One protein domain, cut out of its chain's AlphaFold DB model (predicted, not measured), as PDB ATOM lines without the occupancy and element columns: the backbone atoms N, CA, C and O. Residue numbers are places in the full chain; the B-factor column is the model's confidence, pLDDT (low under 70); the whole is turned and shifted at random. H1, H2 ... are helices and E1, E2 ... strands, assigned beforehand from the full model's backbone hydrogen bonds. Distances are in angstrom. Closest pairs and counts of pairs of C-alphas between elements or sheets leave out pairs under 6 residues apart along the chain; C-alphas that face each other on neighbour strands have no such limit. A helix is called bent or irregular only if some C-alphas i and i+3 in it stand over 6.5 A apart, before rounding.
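What this domain is: This is residues 32 to 83 of the 101 residues of an uncharacterized protein of Gemmatimonadaceae bacterium (UniProt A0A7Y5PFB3). A two-stranded antiparallel ribbon, E1 and E2, has the short helix H1 over one face, and the helix H2 follows E2 at one end of the long axis. Residues 45 to 57, with no named element, loop back from E1 to H1. The 52 printed residues run E1, H1, E2, H2, mixed in class, with under half in named elements; the whole is compact, radius of gyration of the C-alphas 10.9 A, spans 31 by 24 by 15 A.

How they stand to each other: E1, residues 40 to 44, and E2, residues 69 to 73, are antiparallel at 154 degrees; N 41 and O 72 are 2.9 A apart, within hydrogen-bond range. For H1, residues 58 to 63, the closest C-alphas to E1 are Cys 58 and Cys 40, 4.8 A. H2, residues 75 to 81, is apart from E1 and H1. Every O i to N i+4 pair is within range in H1, 1 of 3 in H2, with 2 of 4 O i to N i+3 pairs.

Where its parts are: E1 begins at C-alpha 40 (-8.327, -38.629, 46.341) and spans 13.0 A; H1 spans 8.6 A and E2 13.2 A. H2, 10.8 A, ends at C-alpha 81 (-9.466, -35.446, 63.102) and is only just irregular: C-alphas 76 and 79 are 6.53 A apart.

The domain as a whole: The farthest C-alphas, Ala 67 and Asp 82, are 32.1 A apart. The printed part has no cut; the link E1 to H1 is long. In this predicted model pLDDT is under 70 at residues 78 to 83.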
ATOM      1  N   ALA A  32      -9.251 -27.396  55.048       84.19
ATOM      2  CA  ALA A  32     -10.325 -26.993  54.139       84.19
ATOM      3  C   ALA A  32     -10.172 -27.508  52.693       84.19
ATOM      4  O   ALA A  32     -11.140 -27.496  51.942       84.19
ATOM      5  N   TYR A  33      -8.975 -27.943  52.288       86.38
ATOM      6  CA  TYR A  33      -8.687 -28.390  50.919       86.38
ATOM      7  C   TYR A  33      -8.434 -29.897  50.824       86.38
ATOM      8  O   TYR A  33      -8.061 -30.401  49.760       86.38
ATOM      9  N   ARG A  34      -8.633 -30.634  51.915       87.56
ATOM     10  CA  ARG A  34      -8.502 -32.090  51.906       87.56
ATOM     11  C   ARG A  34      -9.697 -32.718  51.180       87.56
ATOM     12  O   ARG A  34     -10.807 -32.202  51.299       87.56
ATOM     13  N   PRO A  35      -9.485 -33.794  50.408       88.62
ATOM     14  CA  PRO A  35     -10.583 -34.528  49.800       88.62
ATOM     15  C   PRO A  35     -11.443 -35.217  50.873       88.62
ATOM     16  O   PRO A  35     -10.931 -35.539  51.948       88.62
ATOM     17  N   PRO A  36     -12.735 -35.450  50.584       86.12
ATOM     18  CA  PRO A  36     -13.595 -36.265  51.435       86.12
ATOM     19  C   PRO A  36     -13.137 -37.738  51.453       86.12
ATOM     20  O   PRO A  36     -12.395 -38.152  50.556       86.12
ATOM     21  N   PRO A  37     -13.574 -38.536  52.445       86.44
ATOM     22  CA  PRO A  37     -13.291 -39.973  52.487       86.44
ATOM     23  C   PRO A  37     -13.770 -40.691  51.221       86.44
ATOM     24  O   PRO A  37     -14.765 -40.296  50.611       86.44
ATOM     25  N   GLY A  38     -13.038 -41.724  50.811       87.88
ATOM     26  CA  GLY A  38     -13.259 -42.455  49.561       87.88
ATOM     27  C   GLY A  38     -12.846 -41.704  48.288       87.88
ATOM     28  O   GLY A  38     -12.953 -42.261  47.196       87.88
ATOM     29  N   MET A  39     -12.359 -40.463  48.402       91.81
ATOM     30  CA  MET A  39     -11.848 -39.667  47.285       91.81
ATOM     31  C   MET A  39     -10.377 -39.320  47.483       91.81
ATOM     32  O   MET A  39      -9.862 -39.215  48.599       91.81
ATOM     33  N   CYS A  40      -9.702 -39.081  46.367       92.19
ATOM     34  CA  CYS A  40      -8.327 -38.629  46.341       92.19
ATOM     35  C   CYS A  40      -8.226 -37.234  45.739       92.19
ATOM     36  O   CYS A  40      -9.124 -36.736  45.069       92.19
ATOM     37  N   ARG A  41      -7.107 -36.563  45.972       92.25
ATOM     38  CA  ARG A  41      -6.803 -35.294  45.315       92.25
ATOM     39  C   ARG A  41      -5.326 -35.250  44.976       92.25
ATOM     40  O   ARG A  41      -4.500 -35.792  45.706       92.25
ATOM     41  N   ILE A  42      -4.985 -34.615  43.865       92.38
ATOM     42  CA  ILE A  42      -3.593 -34.324  43.526       92.38
ATOM     43  C   ILE A  42      -3.242 -32.985  44.175       92.38
ATOM     44  O   ILE A  42      -3.913 -31.982  43.936       92.38
ATOM     45  N   TRP A  43      -2.208 -32.978  45.007       91.25
ATOM     46  CA  TRP A  43      -1.646 -31.780  45.611       91.25
ATOM     47  C   TRP A  43      -0.360 -31.414  44.883       91.25
ATOM     48  O   TRP A  43       0.601 -32.182  44.905       91.25
ATOM     49  N   LEU A  44      -0.364 -30.267  44.211       90.75
ATOM     50  CA  LEU A  44       0.784 -29.771  43.464       90.75
ATOM     51  C   LEU A  44       1.657 -28.896  44.357       90.75
ATOM     52  O   LEU A  44       1.152 -28.003  45.043       90.75
ATOM     53  N   ASP A  45       2.965 -29.108  44.300       86.88
ATOM     54  CA  ASP A  45       3.912 -28.249  44.999       86.88
ATOM     55  C   ASP A  45       3.944 -26.862  44.346       86.88
ATOM     56  O   ASP A  45       3.848 -26.728  43.123       86.88
ATOM     57  N   LYS A  46       4.105 -25.817  45.168       85.75
ATOM     58  CA  LYS A  46       4.183 -24.405  44.736       85.75
ATOM     59  C   LYS A  46       2.911 -23.859  44.065       85.75
ATOM     60  O   LYS A  46       2.939 -22.745  43.546       85.75
ATOM     61  N   VAL A  47       1.796 -24.592  44.108       89.12
ATOM     62  CA  VAL A  47       0.490 -24.125  43.619       89.12
ATOM     63  C   VAL A  47      -0.378 -23.668  44.799       89.12
ATOM     64  O   VAL A  47      -0.567 -24.426  45.756       89.12
ATOM     65  N   PRO A  48      -0.944 -22.448  44.760       89.44
ATOM     66  CA  PRO A  48      -1.835 -21.962  45.808       89.44
ATOM     67  C   PRO A  48      -3.077 -22.856  45.989       89.44
ATOM     68  O   PRO A  48      -3.653 -23.294  44.993       89.44
ATOM     69  N   PRO A  49      -3.592 -23.052  47.221       85.75
ATOM     70  CA  PRO A  49      -4.717 -23.956  47.502       85.75
ATOM     71  C   PRO A  49      -5.983 -23.728  46.656       85.75
ATOM     72  O   PRO A  49      -6.671 -24.679  46.295       85.75
ATOM     73  N   LYS A  50      -6.279 -22.471  46.300       87.62
ATOM     74  CA  LYS A  50      -7.440 -22.099  45.467       87.62
ATOM     75  C   LYS A  50      -7.308 -22.513  43.998       87.62
ATOM     76  O   LYS A  50      -8.313 -22.570  43.303       87.62
ATOM     77  N   GLN A  51      -6.086 -22.765  43.536       91.44
ATOM     78  CA  GLN A  51      -5.769 -23.193  42.170       91.44
ATOM     79  C   GLN A  51      -5.490 -24.698  42.092       91.44
ATOM     80  O   GLN A  51      -5.197 -25.221  41.020       91.44
ATOM     81  N   GLN A  52      -5.557 -25.402  43.227       91.44
ATOM     82  CA  GLN A  52      -5.325 -26.838  43.258       91.44
ATOM     83  C   GLN A  52      -6.461 -27.576  42.534       91.44
ATOM     84  O   GLN A  52      -7.627 -27.206  42.714       91.44
ATOM     85  N   PRO A  53      -6.160 -28.664  41.801       89.69
ATOM     86  CA  PRO A  53      -7.161 -29.493  41.129       89.69
ATOM     87  C   PRO A  53      -8.277 -29.939  42.074       89.69
ATOM     88  O   PRO A  53      -8.041 -30.093  43.273       89.69
ATOM     89  N   ALA A  54      -9.486 -30.160  41.561       90.19
ATOM     90  CA  ALA A  54     -10.584 -30.694  42.365       90.19
ATOM     91  C   ALA A  54     -10.285 -32.130  42.859       90.19
ATOM     92  O   ALA A  54      -9.459 -32.824  42.262       90.19
ATOM     93  N   PRO A  55     -10.933 -32.595  43.945       91.38
ATOM     94  CA  PRO A  55     -10.928 -34.007  44.320       91.38
ATOM     95  C   PRO A  55     -11.459 -34.901  43.190       91.38
ATOM     96  O   PRO A  55     -12.470 -34.584  42.567       91.38
ATOM     97  N   THR A  56     -10.796 -36.030  42.961       91.44
ATOM     98  CA  THR A  56     -11.118 -37.035  41.941       91.44
ATOM     99  C   THR A  56     -11.078 -38.440  42.543       91.44
ATOM    100  O   THR A  56     -10.704 -38.630  43.702       91.44
ATOM    101  N   ASP A  57     -11.431 -39.455  41.763       92.62
ATOM    102  CA  ASP A  57     -11.268 -40.838  42.194       92.62
ATOM    103  C   ASP A  57      -9.780 -41.202  42.365       92.62
ATOM    104  O   ASP A  57      -8.883 -40.655  41.708       92.62
ATOM    105  N   CYS A  58      -9.511 -42.123  43.289       91.31
ATOM    106  CA  CYS A  58      -8.156 -42.547  43.631       91.31
ATOM    107  C   CYS A  58      -7.387 -43.217  42.489       91.31
ATOM    108  O   CYS A  58      -6.227 -42.846  42.283       91.31
ATOM    109  N   PRO A  59      -7.980 -44.138  41.705       92.06
ATOM    110  CA  PRO A  59      -7.309 -44.699  40.538       92.06
ATOM    111  C   PRO A  59      -6.846 -43.615  39.561       92.06
ATOM    112  O   PRO A  59      -5.671 -43.583  39.198       92.06
ATOM    113  N   THR A  60      -7.718 -42.676  39.199       91.62
ATOM    114  CA  THR A  60      -7.392 -41.570  38.292       91.62
ATOM    115  C   THR A  60      -6.328 -40.652  38.882       91.62
ATOM    116  O   THR A  60      -5.380 -40.293  38.180       91.62
ATOM    117  N   ALA A  61      -6.416 -40.314  40.172       91.31
ATOM    118  CA  ALA A  61      -5.436 -39.459  40.841       91.31
ATOM    119  C   ALA A  61      -4.026 -40.069  40.834       91.31
ATOM    120  O   ALA A  61      -3.042 -39.364  40.620       91.31
ATOM    121  N   VAL A  62      -3.919 -41.385  41.035       91.06
ATOM    122  CA  VAL A  62      -2.641 -42.108  41.001       91.06
ATOM    123  C   VAL A  62      -2.089 -42.198  39.580       91.06
ATOM    124  O   VAL A  62      -0.887 -42.019  39.385       91.06
ATOM    125  N   ARG A  63      -2.945 -42.447  38.581       91.94
ATOM    126  CA  ARG A  63      -2.523 -42.571  37.175       91.94
ATOM    127  C   ARG A  63      -2.073 -41.246  36.573       91.94
ATOM    128  O   ARG A  63      -1.080 -41.225  35.857       91.94
ATOM    129  N   ASN A  64      -2.760 -40.158  36.907       91.44
ATOM    130  CA  ASN A  64      -2.486 -38.825  36.376       91.44
ATOM    131  C   ASN A  64      -1.594 -37.981  37.296       91.44
ATOM    132  O   ASN A  64      -1.520 -36.765  37.127       91.44
ATOM    133  N   ARG A  65      -0.928 -38.596  38.282       91.31
ATOM    134  CA  ARG A  65      -0.056 -37.877  39.213       91.31
ATOM    135  C   ARG A  65       1.128 -37.258  38.454       91.31
ATOM    136  O   ARG A  65       1.973 -38.006  37.956       91.31
ATOM    137  N   PRO A  66       1.253 -35.923  38.422       88.81
ATOM    138  CA  PRO A  66       2.393 -35.274  37.795       88.81
ATOM    139  C   PRO A  66       3.630 -35.372  38.693       88.81
ATOM    140  O   PRO A  66       3.531 -35.596  39.899       88.81
ATOM    141  N   ALA A  67       4.816 -35.186  38.115       88.56
ATOM    142  CA  ALA A  67       6.080 -35.319  38.847       88.56
ATOM    143  C   ALA A  67       6.250 -34.283  39.976       88.56
ATOM    144  O   ALA A  67       6.929 -34.553  40.960       88.56
ATOM    145  N   ASN A  68       5.620 -33.112  39.845       88.81
ATOM    146  CA  ASN A  68       5.631 -32.015  40.818       88.81
ATOM    147  C   ASN A  68       4.439 -32.059  41.792       88.81
ATOM    148  O   ASN A  68       4.021 -31.021  42.310       88.81
ATOM    149  N   GLY A  69       3.828 -33.230  41.970       89.44
ATOM    150  CA  GLY A  69       2.664 -33.383  42.824       89.44
ATOM    151  C   GLY A  69       2.596 -34.736  43.511       89.44
ATOM    152  O   GLY A  69       3.219 -35.724  43.121       89.44
ATOM    153  N   ARG A  70       1.784 -34.773  44.559       90.56
ATOM    154  CA  ARG A  70       1.554 -35.939  45.412       90.56
ATOM    155  C   ARG A  70       0.067 -36.225  45.521       90.56
ATOM    156  O   ARG A  70      -0.750 -35.312  45.469       90.56
ATOM    157  N   VAL A  71      -0.288 -37.497  45.669       91.19
ATOM    158  CA  VAL A  71      -1.688 -37.892  45.863       91.19
ATOM    159  C   VAL A  71      -1.991 -37.849  47.352       91.19
ATOM    160  O   VAL A  71      -1.232 -38.375  48.164       91.19
ATOM    161  N   ILE A  72      -3.086 -37.187  47.705       89.88
ATOM    162  CA  ILE A  72      -3.639 -37.180  49.053       89.88
ATOM    163  C   ILE A  72      -4.919 -38.004  49.069       89.88
ATOM    164  O   ILE A  72      -5.799 -37.798  48.233       89.88
ATOM    165  N   PHE A  73      -5.007 -38.930  50.016       91.00
ATOM    166  CA  PHE A  73      -6.165 -39.796  50.208       91.00
ATOM    167  C   PHE A  73      -7.043 -39.191  51.301       91.00
ATOM    168  O   PHE A  73      -6.535 -38.787  52.346       91.00
ATOM    169  N   GLY A  74      -8.351 -39.083  51.067       88.19
ATOM    170  CA  GLY A  74      -9.283 -38.535  52.057       88.19
ATOM    171  C   GLY A  74      -9.356 -39.379  53.328       88.19
ATOM    172  O   GLY A  74      -9.457 -38.837  54.429       88.19
ATOM    173  N   ASP A  75      -9.206 -40.694  53.178       85.12
ATOM    174  CA  ASP A  75      -9.278 -41.667  54.273       85.12
ATOM    175  C   ASP A  75      -8.179 -41.445  55.328       85.12
ATOM    176  O   ASP A  75      -8.418 -41.609  56.525       85.12
ATOM    177  N   ASP A  76      -7.009 -40.933  54.920       81.50
ATOM    178  CA  ASP A  76      -5.883 -40.627  55.817       81.50
ATOM    179  C   ASP A  76      -6.171 -39.488  56.814       81.50
ATOM    180  O   ASP A  76      -5.404 -39.272  57.765       81.50
ATOM    181  N   TYR A  77      -7.231 -38.707  56.583       75.00
ATOM    182  CA  TYR A  77      -7.568 -37.523  57.379       75.00
ATOM    183  C   TYR A  77      -8.784 -37.703  58.290       75.00
ATOM    184  O   TYR A  77      -8.963 -36.879  59.194       75.00
ATOM    185  N   VAL A  78      -9.574 -38.764  58.103       69.44
ATOM    186  CA  VAL A  78     -10.721 -39.089  58.969       69.44
ATOM    187  C   VAL A  78     -10.215 -39.448  60.367       69.44
ATOM    188  O   VAL A  78     -10.495 -38.752  61.338       69.44
ATOM    189  N   GLU A  79      -9.310 -40.422  60.446       61.31
ATOM    190  CA  GLU A  79      -8.717 -40.929  61.694       61.31
ATOM    191  C   GLU A  79      -7.952 -39.876  62.515       61.31
ATOM    192  O   GLU A  79      -7.832 -39.983  63.738       61.31
ATOM    193  N   LYS A  80      -7.375 -38.869  61.848       56.66
ATOM    194  CA  LYS A  80      -6.542 -37.835  62.490       56.66
ATOM    195  C   LYS A  80      -7.358 -36.687  63.066       56.66
ATOM    196  O   LYS A  80      -6.842 -35.944  63.898       56.66
ATOM    197  N   SER A  81      -8.595 -36.515  62.612       54.88
ATOM    198  CA  SER A  81      -9.466 -35.446  63.102       54.88
ATOM    199  C   SER A  81     -10.081 -35.806  64.461       54.88
ATOM    200  O   SER A  81     -10.283 -34.908  65.269       54.88
ATOM    201  N   ASP A  82     -10.236 -37.103  64.760       55.88
ATOM    202  CA  ASP A  82     -10.804 -37.620  66.019       55.88
ATOM    203  C   ASP A  82      -9.792 -37.864  67.157       55.88
ATOM    204  O   ASP A  82     -10.183 -38.152  68.296       55.88
ATOM    205  N   LYS A  83      -8.487 -37.791  66.860       52.72
ATOM    206  CA  LYS A  83      -7.388 -38.069  67.810       52.72
ATOM    207  C   LYS A  83      -6.720 -36.802  68.375       52.72
ATOM    208  O   LYS A  83      -5.751 -36.919  69.116       52.72
TER     209      LYS A  83